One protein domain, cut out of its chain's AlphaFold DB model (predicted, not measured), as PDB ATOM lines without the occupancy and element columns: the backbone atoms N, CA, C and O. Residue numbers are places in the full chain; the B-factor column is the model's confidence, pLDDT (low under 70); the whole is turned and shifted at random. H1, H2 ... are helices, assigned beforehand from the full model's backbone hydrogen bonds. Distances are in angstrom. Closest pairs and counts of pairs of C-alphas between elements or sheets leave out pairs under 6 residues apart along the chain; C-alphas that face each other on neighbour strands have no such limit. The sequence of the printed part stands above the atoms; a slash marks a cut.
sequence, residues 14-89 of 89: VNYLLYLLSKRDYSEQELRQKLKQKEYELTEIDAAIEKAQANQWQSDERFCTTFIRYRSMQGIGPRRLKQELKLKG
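AT A GLANCE: This is residues 14 to 89 of the 89 residues of the protein "Regulatory protein RecX" of Mannheimia haemolytica (UniProt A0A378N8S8). The model is two lobes set end to end along the longest axis: H1, H2 and H3 pack on one another in a small triangle of helices, and H4 and H5 fold back on each other as a helical hairpin. Residues 55 to 59 join the two lobes, and the last residue of H5, Lys 88, comes back near the start of H2. The printed part has 76 residues with five named helices, H1 to H5 in that order along the chain, and no named strand; the class is all helix. The whole is only just compact, close to loose, with a radius of gyration of the C-alphas of 13.4 A, and its outline is elongated, spanning 38 by 21 by 18 A.

HOW THE PARTS SIT: H1, residues 14 to 21, touches H2, residues 28 to 37, at a steep tilt of 59 degrees, opposite ways; their closest C-alphas, of Leu 17 and Leu 31, are 6.7 A apart. H3, residues 42 to 54, touches H1 with residues 48 to 52 alone, at a steep tilt of 59 degrees, the same way; the closest C-alphas, of Val 14 and Ala 48, are 4.9 A apart. H2 and H3 form a helical hairpin and touch, with the C-alphas of Arg 32 and Ile 45 closest at 6.5 A; they run opposite ways at a shallow tilt of 33 degrees, only just short of steep. H4, residues 60 to 73, and H5, residues 78 to 88, form another helical hairpin and touch at a steep tilt of 41 degrees, opposite ways; their closest C-alphas, of Ile 68 and Leu 81, are 7.1 A apart. H2 is close to H5 but not clearly touching, with the C-alphas of Gln 29 and Lys 88 closest at 6.6 A. H3 and H4 are apart. In H1, H2, H3, H4 and H5 every O i to N i+4 pair is within hydrogen-bond range.

IN THESE COORDINATES: H1 begins at C-alpha 14 (-12.740, 5.502, -39.193) and measures 10.4 A. H2 measures 14.2 A, H3 18.1 A and H5 15.1 A. H4, the longest helix by residues, runs 19.7 A from C-alpha 60 (-28.291, 7.412, -47.438) to C-alpha 73. H5 ends at C-alpha 88 (-30.128, -2.381, -47.040).

THE WHOLE: The two C-alphas farthest apart, of Thr 43 and Gly 75, are 39.7 A apart. The printed part has no cut. The links H2 to H3, H3 to H4 and H4 to H5 are tight, and H1 to H2 is short. The mean pLDDT of the printed part is 83.1; residues 60 to 61 and 88 to 89 are under 70.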
ATOM      1  N   VAL A  14     -12.569   4.357 -38.280       90.00
ATOM      2  CA  VAL A  14     -12.740   5.502 -39.193       90.00
ATOM      3  C   VAL A  14     -11.922   5.349 -40.479       90.00
ATOM      4  O   VAL A  14     -12.458   5.533 -41.568       90.00
ATOM      5  N   ASN A  15     -10.637   4.991 -40.383       91.50
ATOM      6  CA  ASN A  15      -9.784   4.844 -41.568       91.50
ATOM      7  C   ASN A  15     -10.248   3.683 -42.452       91.50
ATOM      8  O   ASN A  15     -10.230   3.786 -43.679       91.50
ATOM      9  N   TYR A  16     -10.696   2.587 -41.840       92.38
ATOM     10  CA  TYR A  16     -11.264   1.473 -42.589       92.38
ATOM     11  C   TYR A  16     -12.603   1.840 -43.243       92.38
ATOM     12  O   TYR A  16     -12.823   1.503 -44.404       92.38
ATOM     13  N   LEU A  17     -13.467   2.579 -42.543       92.31
ATOM     14  CA  LEU A  17     -14.714   3.111 -43.093       92.31
ATOM     15  C   LEU A  17     -14.449   4.020 -44.301       92.31
ATOM     16  O   LEU A  17     -15.072   3.839 -45.345       92.31
ATOM     17  N   LEU A  18     -13.488   4.942 -44.202       90.88
ATOM     18  CA  LEU A  18     -13.083   5.812 -45.313       90.88
ATOM     19  C   LEU A  18     -12.546   5.013 -46.507       90.88
ATOM     20  O   LEU A  18     -12.874   5.313 -47.652       90.88
ATOM     21  N   TYR A  19     -11.766   3.961 -46.249       91.62
ATOM     22  CA  TYR A  19     -11.305   3.042 -47.291       91.62
ATOM     23  C   TYR A  19     -12.452   2.292 -47.983       91.62
ATOM     24  O   TYR A  19     -12.355   1.969 -49.165       91.62
ATOM     25  N   LEU A  20     -13.536   1.982 -47.267       91.06
ATOM     26  CA  LEU A  20     -14.730   1.420 -47.889       91.06
ATOM     27  C   LEU A  20     -15.401   2.477 -48.767       91.06
ATOM     28  O   LEU A  20     -15.552   2.250 -49.963       91.06
ATOM     29  N   LEU A  21     -15.714   3.647 -48.208       87.19
ATOM     30  CA  LEU A  21     -16.384   4.728 -48.933       87.19
ATOM     31  C   LEU A  21     -15.620   5.192 -50.185       87.19
ATOM     32  O   LEU A  21     -16.247   5.569 -51.169       87.19
ATOM     33  N   SER A  22     -14.287   5.094 -50.208       87.50
ATOM     34  CA  SER A  22     -13.500   5.431 -51.402       87.50
ATOM     35  C   SER A  22     -13.705   4.469 -52.579       87.50
ATOM     36  O   SER A  22     -13.431   4.836 -53.720       87.50
ATOM     37  N   LYS A  23     -14.189   3.242 -52.337       86.88
ATOM     38  CA  LYS A  23     -14.467   2.260 -53.399       86.88
ATOM     39  C   LYS A  23     -15.850   2.420 -54.012       86.88
ATOM     40  O   LYS A  23     -16.018   2.146 -55.197       86.88
ATOM     41  N   ARG A  24     -16.844   2.741 -53.185       81.44
ATOM     42  CA  ARG A  24     -18.245   2.963 -53.567       81.44
ATOM     43  C   ARG A  24     -19.019   3.506 -52.370       81.44
ATOM     44  O   ARG A  24     -18.595   3.325 -51.231       81.44
ATOM     45  N   ASP A  25     -20.211   4.030 -52.628       82.19
ATOM     46  CA  ASP A  25     -21.163   4.337 -51.566       82.19
ATOM     47  C   ASP A  25     -21.629   3.053 -50.861       82.19
ATOM     48  O   ASP A  25     -21.970   2.045 -51.496       82.19
ATOM     49  N   TYR A  26     -21.651   3.103 -49.531       84.19
ATOM     50  CA  TYR A  26     -22.182   2.055 -48.665       84.19
ATOM     51  C   TYR A  26     -23.297   2.629 -47.788       84.19
ATOM     52  O   TYR A  26     -23.237   3.783 -47.356       84.19
ATOM     53  N   SER A  27     -24.297   1.799 -47.499       84.94
ATOM     54  CA  SER A  27     -25.291   2.085 -46.454       84.94
ATOM     55  C   SER A  27     -24.655   2.042 -45.062       84.94
ATOM     56  O   SER A  27     -23.637   1.368 -44.859       84.94
ATOM     57  N   GLU A  28     -25.273   2.708 -44.082       87.25
ATOM     58  CA  GLU A  28     -24.866   2.598 -42.675       87.25
ATOM     59  C   GLU A  28     -24.786   1.128 -42.228       87.25
ATOM     60  O   GLU A  28     -23.779   0.701 -41.656       87.25
ATOM     61  N   GLN A  29     -25.805   0.321 -42.544       86.88
ATOM     62  CA  GLN A  29     -25.837  -1.094 -42.175       86.88
ATOM     63  C   GLN A  29     -24.681  -1.895 -42.777       86.88
ATOM     64  O   GLN A  29     -24.066  -2.706 -42.079       86.88
ATOM     65  N   GLU A  30     -24.349  -1.675 -44.053       88.31
ATOM     66  CA  GLU A  30     -23.208  -2.346 -44.683       88.31
ATOM     67  C   GLU A  30     -21.886  -1.942 -44.022       88.31
ATOM     68  O   GLU A  30     -21.022  -2.800 -43.818       88.31
ATOM     69  N   LEU A  31     -21.718  -0.662 -43.670       90.81
ATOM     70  CA  LEU A  31     -20.531  -0.185 -42.959       90.81
ATOM     71  C   LEU A  31     -20.426  -0.829 -41.573       90.81
ATOM     72  O   LEU A  31     -19.375  -1.384 -41.247       90.81
ATOM     73  N   ARG A  32     -21.519  -0.853 -40.799       91.81
ATOM     74  CA  ARG A  32     -21.583  -1.520 -39.488       91.81
ATOM     75  C   ARG A  32     -21.249  -3.003 -39.589       91.81
ATOM     76  O   ARG A  32     -20.408  -3.495 -38.839       91.81
ATOM     77  N   GLN A  33     -21.849  -3.725 -40.539       91.31
ATOM     78  CA  GLN A  33     -21.558  -5.145 -40.751       91.31
ATOM     79  C   GLN A  33     -20.090  -5.384 -41.107       91.31
ATOM     80  O   GLN A  33     -19.476  -6.308 -40.575       91.31
ATOM     81  N   LYS A  34     -19.508  -4.555 -41.981       91.06
ATOM     82  CA  LYS A  34     -18.102  -4.683 -42.382       91.06
ATOM     83  C   LYS A  34     -17.137  -4.370 -41.249       91.06
ATOM     84  O   LYS A  34     -16.141  -5.073 -41.106       91.06
ATOM     85  N   LEU A  35     -17.424  -3.351 -40.444       91.44
ATOM     86  CA  LEU A  35     -16.619  -3.035 -39.269       91.44
ATOM     87  C   LEU A  35     -16.725  -4.146 -38.214       91.44
ATOM     88  O   LEU A  35     -15.709  -4.594 -37.688       91.44
ATOM     89  N   LYS A  36     -17.926  -4.686 -37.990       91.00
ATOM     90  CA  LYS A  36     -18.137  -5.823 -37.085       91.00
ATOM     91  C   LYS A  36     -17.408  -7.086 -37.554       91.00
ATOM     92  O   LYS A  36     -16.778  -7.756 -36.747       91.00
ATOM     93  N   GLN A  37     -17.424  -7.386 -38.856       90.31
ATOM     94  CA  GLN A  37     -16.627  -8.479 -39.443       90.31
ATOM     95  C   GLN A  37     -15.121  -8.286 -39.246       90.31
ATOM     96  O   GLN A  37     -14.373  -9.259 -39.222       90.31
ATOM     97  N   LYS A  38     -14.672  -7.037 -39.110       88.19
ATOM     98  CA  LYS A  38     -13.283  -6.686 -38.813       88.19
ATOM     99  C   LYS A  38     -12.944  -6.693 -37.316       88.19
ATOM    100  O   LYS A  38     -11.822  -6.322 -36.968       88.19
ATOM    101  N   GLU A  39     -13.880  -7.143 -36.478       87.62
ATOM    102  CA  GLU A  39     -13.753  -7.252 -35.022       87.62
ATOM    103  C   GLU A  39     -13.504  -5.900 -34.321       87.62
ATOM    104  O   GLU A  39     -12.813  -5.855 -33.309       87.62
ATOM    105  N   TYR A  40     -14.035  -4.791 -34.856       89.12
ATOM    106  CA  TYR A  40     -14.050  -3.516 -34.123       89.12
ATOM    107  C   TYR A  40     -15.100  -3.539 -33.006       89.12
ATOM    108  O   TYR A  40     -16.157  -4.164 -33.146       89.12
ATOM    109  N   GLU A  41     -14.819  -2.823 -31.918       88.62
ATOM    110  CA  GLU A  41     -15.753  -2.664 -30.803       88.62
ATOM    111  C   GLU A  41     -16.984  -1.860 -31.225       88.62
ATOM    112  O   GLU A  41     -16.890  -0.927 -32.021       88.62
ATOM    113  N   LEU A  42     -18.149  -2.182 -30.658       87.50
ATOM    114  CA  LEU A  42     -19.408  -1.503 -30.998       87.50
ATOM    115  C   LEU A  42     -19.314   0.016 -30.801       87.50
ATOM    116  O   LEU A  42     -19.763   0.771 -31.654       87.50
ATOM    117  N   THR A  43     -18.641   0.457 -29.738       89.12
ATOM    118  CA  THR A  43     -18.418   1.879 -29.439       89.12
ATOM    119  C   THR A  43     -17.549   2.576 -30.488       89.12
ATOM    120  O   THR A  43     -17.819   3.718 -30.852       89.12
ATOM    121  N   GLU A  44     -16.528   1.896 -31.018       89.81
ATOM    122  CA  GLU A  44     -15.692   2.424 -32.104       89.81
ATOM    123  C   GLU A  44     -16.450   2.477 -33.431       89.81
ATOM    124  O   GLU A  44     -16.259   3.405 -34.219       89.81
ATOM    125  N   ILE A  45     -17.307   1.483 -33.678       91.88
ATOM    126  CA  ILE A  45     -18.183   1.438 -34.849       91.88
ATOM    127  C   ILE A  45     -19.152   2.615 -34.811       91.88
ATOM    128  O   ILE A  45     -19.222   3.361 -35.786       91.88
ATOM    129  N   ASP A  46     -19.852   2.804 -33.694       91.44
ATOM    130  CA  ASP A  46     -20.827   3.883 -33.523       91.44
ATOM    131  C   ASP A  46     -20.167   5.253 -33.709       91.44
ATOM    132  O   ASP A  46     -20.608   6.036 -34.550       91.44
ATOM    133  N   ALA A  47     -19.028   5.494 -33.052       91.38
ATOM    134  CA  ALA A  47     -18.285   6.744 -33.203       91.38
ATOM    135  C   ALA A  47     -17.796   6.983 -34.646       91.38
ATOM    136  O   ALA A  47     -17.783   8.118 -35.131       91.38
ATOM    137  N   ALA A  48     -17.379   5.931 -35.360       91.69
ATOM    138  CA  ALA A  48     -16.940   6.056 -36.748       91.69
ATOM    139  C   ALA A  48     -18.099   6.382 -37.701       91.69
ATOM    140  O   ALA A  48     -17.922   7.195 -38.611       91.69
ATOM    141  N   ILE A  49     -19.265   5.771 -37.486       90.94
ATOM    142  CA  ILE A  49     -20.482   6.023 -38.262       90.94
ATOM    143  C   ILE A  49     -20.999   7.439 -38.004       90.94
ATOM    144  O   ILE A  49     -21.207   8.178 -38.966       90.94
ATOM    145  N   GLU A  50     -21.116   7.857 -36.740       90.31
ATOM    146  CA  GLU A  50     -21.528   9.220 -36.378       90.31
ATOM    147  C   GLU A  50     -20.608  10.260 -37.017       90.31
ATOM    148  O   GLU A  50     -21.068  11.226 -37.625       90.31
ATOM    149  N   LYS A  51     -19.290  10.034 -36.969       89.69
ATOM    150  CA  LYS A  51     -18.322  10.917 -37.623       89.69
ATOM    151  C   LYS A  51     -18.512  10.946 -39.140       89.69
ATOM    152  O   LYS A  51     -18.416  12.017 -39.738       89.69
ATOM    153  N   ALA A  52     -18.780   9.805 -39.772       88.06
ATOM    154  CA  ALA A  52     -19.026   9.740 -41.209       88.06
ATOM    155  C   ALA A  52     -20.307  10.481 -41.619       88.06
ATOM    156  O   ALA A  52     -20.305  11.155 -42.650       88.06
ATOM    157  N   GLN A  53     -21.366  10.409 -40.812       86.12
ATOM    158  CA  GLN A  53     -22.617  11.138 -41.036       86.12
ATOM    159  C   GLN A  53     -22.443  12.641 -40.791       86.12
ATOM    160  O   GLN A  53     -22.828  13.449 -41.636       86.12
ATOM    161  N   ALA A  54     -21.776  13.028 -39.699       86.75
ATOM    162  CA  ALA A  54     -21.506  14.427 -39.361       86.75
ATOM    163  C   ALA A  54     -20.667  15.143 -40.431       86.75
ATOM    164  O   ALA A  54     -20.903  16.310 -40.729       86.75
ATOM    165  N   ASN A  55     -19.713  14.438 -41.046       85.75
ATOM    166  CA  ASN A  55     -18.896  14.975 -42.138       85.75
ATOM    167  C   ASN A  55     -19.524  14.779 -43.528       85.75
ATOM    168  O   ASN A  55     -18.866  15.043 -44.533       85.75
ATOM    169  N   GLN A  56     -20.765  14.282 -43.607       81.50
ATOM    170  CA  GLN A  56     -21.443  13.948 -44.862       81.50
ATOM    171  C   GLN A  56     -20.598  13.043 -45.778       81.50
ATOM    172  O   GLN A  56     -20.683  13.134 -47.002       81.50
ATOM    173  N   TRP A  57     -19.754  12.175 -45.215       80.19
ATOM    174  CA  TRP A  57     -19.015  11.161 -45.972       80.19
ATOM    175  C   TRP A  57     -19.942  10.026 -46.393       80.19
ATOM    176  O   TRP A  57     -19.821   9.498 -47.495       80.19
ATOM    177  N   GLN A  58     -20.910   9.705 -45.542       75.81
ATOM    178  CA  GLN A  58     -22.008   8.802 -45.844       75.81
ATOM    179  C   GLN A  58     -23.290   9.633 -45.994       75.81
ATOM    180  O   GLN A  58     -23.519  10.578 -45.243       75.81
ATOM    181  N   SER A  59     -24.090   9.331 -47.015       72.06
ATOM    182  CA  SER A  59     -25.419   9.913 -47.191       72.06
ATOM    183  C   SER A  59     -26.328   8.850 -47.784       72.06
ATOM    184  O   SER A  59     -26.150   8.453 -48.939       72.06
ATOM    185  N   ASP A  60     -27.305   8.402 -46.999       67.31
ATOM    186  CA  ASP A  60     -28.291   7.412 -47.438       67.31
ATOM    187  C   ASP A  60     -29.099   7.889 -48.649       67.31
ATOM    188  O   ASP A  60     -29.477   7.084 -49.496       67.31
ATOM    189  N   GLU A  61     -29.299   9.199 -48.798       68.50
ATOM    190  CA  GLU A  61     -29.972   9.786 -49.958       68.50
ATOM    191  C   GLU A  61     -29.132   9.647 -51.237       68.50
ATOM    192  O   GLU A  61     -29.639   9.209 -52.280       68.50
ATOM    193  N   ARG A  62     -27.822   9.931 -51.160       72.94
ATOM    194  CA  ARG A  62     -26.896   9.700 -52.282       72.94
ATOM    195  C   ARG A  62     -26.785   8.213 -52.599       72.94
ATOM    196  O   ARG A  62     -26.875   7.839 -53.768       72.94
ATOM    197  N   PHE A  63     -26.689   7.366 -51.573       70.69
ATOM    198  CA  PHE A  63     -26.686   5.916 -51.741       70.69
ATOM    199  C   PHE A  63     -27.956   5.424 -52.446       70.69
ATOM    200  O   PHE A  63     -27.855   4.722 -53.452       70.69
ATOM    201  N   CYS A  64     -29.146   5.830 -51.989       71.19
ATOM    202  CA  CYS A  64     -30.419   5.455 -52.603       71.19
ATOM    203  C   CYS A  64     -30.483   5.887 -54.068       71.19
ATOM    204  O   CYS A  64     -30.842   5.085 -54.929       71.19
ATOM    205  N   THR A  65     -30.086   7.122 -54.371       76.75
ATOM    206  CA  THR A  65     -30.132   7.665 -55.735       76.75
ATOM    207  C   THR A  65     -29.207   6.894 -56.680       76.75
ATOM    208  O   THR A  65     -29.639   6.445 -57.748       76.75
ATOM    209  N   THR A  66     -27.954   6.663 -56.276       73.50
ATOM    210  CA  THR A  66     -26.979   5.899 -57.069       73.50
ATOM    211  C   THR A  66     -27.400   4.435 -57.212       73.50
ATOM    212  O   THR A  66     -27.309   3.862 -58.300       73.50
ATOM    213  N   PHE A  67     -27.930   3.828 -56.145       73.94
ATOM    214  CA  PHE A  67     -28.389   2.440 -56.136       73.94
ATOM    215  C   PHE A  67     -29.613   2.221 -57.029       73.94
ATOM    216  O   PHE A  67     -29.638   1.269 -57.814       73.94
ATOM    217  N   ILE A  68     -30.603   3.118 -56.965       78.75
ATOM    218  CA  ILE A  68     -31.786   3.095 -57.832       78.75
ATOM    219  C   ILE A  68     -31.360   3.204 -59.294       78.75
ATOM    220  O   ILE A  68     -31.793   2.397 -60.116       78.75
ATOM    221  N   ARG A  69     -30.466   4.147 -59.613       80.69
ATOM    222  CA  ARG A  69     -29.958   4.339 -60.975       80.69
ATOM    223  C   ARG A  69     -29.238   3.090 -61.486       80.69
ATOM    224  O   ARG A  69     -29.573   2.593 -62.557       80.69
ATOM    225  N   TYR A  70     -28.319   2.538 -60.691       79.56
ATOM    226  CA  TYR A  70     -27.578   1.321 -61.029       79.56
ATOM    227  C   TYR A  70     -28.507   0.122 -61.268       79.56
ATOM    228  O   TYR A  70     -28.379  -0.581 -62.268       79.56
ATOM    229  N   ARG A  71     -29.481  -0.111 -60.381       79.31
ATOM    230  CA  ARG A  71     -30.416  -1.242 -60.502       79.31
ATOM    231  C   ARG A  71     -31.445  -1.056 -61.614       79.31
ATOM    232  O   ARG A  71     -31.803  -2.041 -62.256       79.31
ATOM    233  N   SER A  72     -31.862   0.178 -61.888       78.44
ATOM    234  CA  SER A  72     -32.712   0.491 -63.041       78.44
ATOM    235  C   SER A  72     -32.003   0.165 -64.358       78.44
ATOM    236  O   SER A  72     -32.640  -0.359 -65.268       78.44
ATOM    237  N   MET A  73     -30.688   0.402 -64.457       81.62
ATOM    238  CA  MET A  73     -29.892   0.016 -65.633       81.62
ATOM    239  C   MET A  73     -29.758  -1.507 -65.802       81.62
ATOM    240  O   MET A  73     -29.563  -1.981 -66.913       81.62
ATOM    241  N   GLN A  74     -29.903  -2.279 -64.722       81.12
ATOM    242  CA  GLN A  74     -29.893  -3.749 -64.729       81.12
ATOM    243  C   GLN A  74     -31.283  -4.358 -65.014       81.12
ATOM    244  O   GLN A  74     -31.474  -5.562 -64.864       81.12
ATOM    245  N   GLY A  75     -32.281  -3.537 -65.370       82.12
ATOM    246  CA  GLY A  75     -33.645  -3.996 -65.658       82.12
ATOM    247  C   GLY A  75     -34.429  -4.457 -64.424       82.12
ATOM    248  O   GLY A  75     -35.444  -5.144 -64.554       82.12
ATOM    249  N   ILE A  76     -33.987  -4.105 -63.210       78.06
ATOM    250  CA  ILE A  76     -34.702  -4.488 -61.991       78.06
ATOM    251  C   ILE A  76     -35.922  -3.590 -61.803       78.06
ATOM    252  O   ILE A  76     -35.808  -2.385 -61.591       78.06
ATOM    253  N   GLY A  77     -37.103  -4.209 -61.821       79.94
ATOM    254  CA  GLY A  77     -38.365  -3.513 -61.608       79.94
ATOM    255  C   GLY A  77     -38.470  -2.847 -60.221       79.94
ATOM    256  O   GLY A  77     -37.948  -3.367 -59.226       79.94
ATOM    257  N   PRO A  78     -39.227  -1.740 -60.113       78.25
ATOM    258  CA  PRO A  78     -39.278  -0.882 -58.924       78.25
ATOM    259  C   PRO A  78     -39.742  -1.609 -57.653       78.25
ATOM    260  O   PRO A  78     -39.349  -1.245 -56.548       78.25
ATOM    261  N   ARG A  79     -40.544  -2.673 -57.790       80.75
ATOM    262  CA  ARG A  79     -41.036  -3.481 -56.661       80.75
ATOM    263  C   ARG A  79     -39.910  -4.257 -55.967       80.75
ATOM    264  O   ARG A  79     -39.825  -4.229 -54.742       80.75
ATOM    265  N   ARG A  80     -39.025  -4.895 -56.746       78.56
ATOM    266  CA  ARG A  80     -37.828  -5.588 -56.229       78.56
ATOM    267  C   ARG A  80     -36.830  -4.595 -55.648       78.56
ATOM    268  O   ARG A  80     -36.293  -4.834 -54.575       78.56
ATOM    269  N   LEU A  81     -36.652  -3.460 -56.317       79.12
ATOM    270  CA  LEU A  81     -35.773  -2.392 -55.855       79.12
ATOM    271  C   LEU A  81     -36.187  -1.852 -54.479       79.12
ATOM    272  O   LEU A  81     -35.348  -1.715 -53.597       79.12
ATOM    273  N   LYS A  82     -37.490  -1.623 -54.265       79.06
ATOM    274  CA  LYS A  82     -38.034  -1.216 -52.960       79.06
ATOM    275  C   LYS A  82     -37.748  -2.244 -51.866       79.06
ATOM    276  O   LYS A  82     -37.455  -1.870 -50.736       79.06
ATOM    277  N   GLN A  83     -37.840  -3.531 -52.197       80.50
ATOM    278  CA  GLN A  83     -37.572  -4.609 -51.249       80.50
ATOM    279  C   GLN A  83     -36.080  -4.700 -50.901       80.50
ATOM    280  O   GLN A  83     -35.744  -4.828 -49.730       80.50
ATOM    281  N   GLU A  84     -35.190  -4.563 -51.887       77.12
ATOM    282  CA  GLU A  84     -33.742  -4.516 -51.651       77.12
ATOM    283  C   GLU A  84     -33.319  -3.280 -50.849       77.12
ATOM    284  O   GLU A  84     -32.481  -3.400 -49.961       77.12
ATOM    285  N   LEU A  85     -33.913  -2.113 -51.119       74.12
ATOM    286  CA  LEU A  85     -33.678  -0.901 -50.330       74.12
ATOM    287  C   LEU A  85     -34.099  -1.104 -48.873       74.12
ATOM    288  O   LEU A  85     -33.353  -0.745 -47.973       74.12
ATOM    289  N   LYS A  86     -35.241  -1.758 -48.631       75.19
ATOM    290  CA  LYS A  86     -35.714  -2.068 -47.273       75.19
ATOM    291  C   LYS A  86     -34.811  -3.058 -46.522       75.19
ATOM    292  O   LYS A  86     -34.836  -3.082 -45.303       75.19
ATOM    293  N   LEU A  87     -34.058  -3.893 -47.239       71.00
ATOM    294  CA  LEU A  87     -33.096  -4.838 -46.657       71.00
ATOM    295  C   LEU A  87     -31.697  -4.234 -46.461       71.00
ATOM    296  O   LEU A  87     -30.869  -4.853 -45.802       71.00
ATOM    297  N   LYS A  88     -31.415  -3.091 -47.095       67.19
ATOM    298  CA  LYS A  88     -30.128  -2.381 -47.040       67.19
ATOM    299  C   LYS A  88     -30.149  -1.153 -46.124       67.19
ATOM    300  O   LYS A  88     -29.081  -0.601 -45.878       67.19
ATOM    301  N   GLY A  89     -31.338  -0.709 -45.715       56.12
ATOM    302  CA  GLY A  89     -31.565   0.386 -44.770       56.12
ATOM    303  C   GLY A  89     -31.623  -0.121 -43.348       56.12
ATOM    304  O   GLY A  89     -32.335  -1.126 -43.120       56.12
TER     305      GLY A  89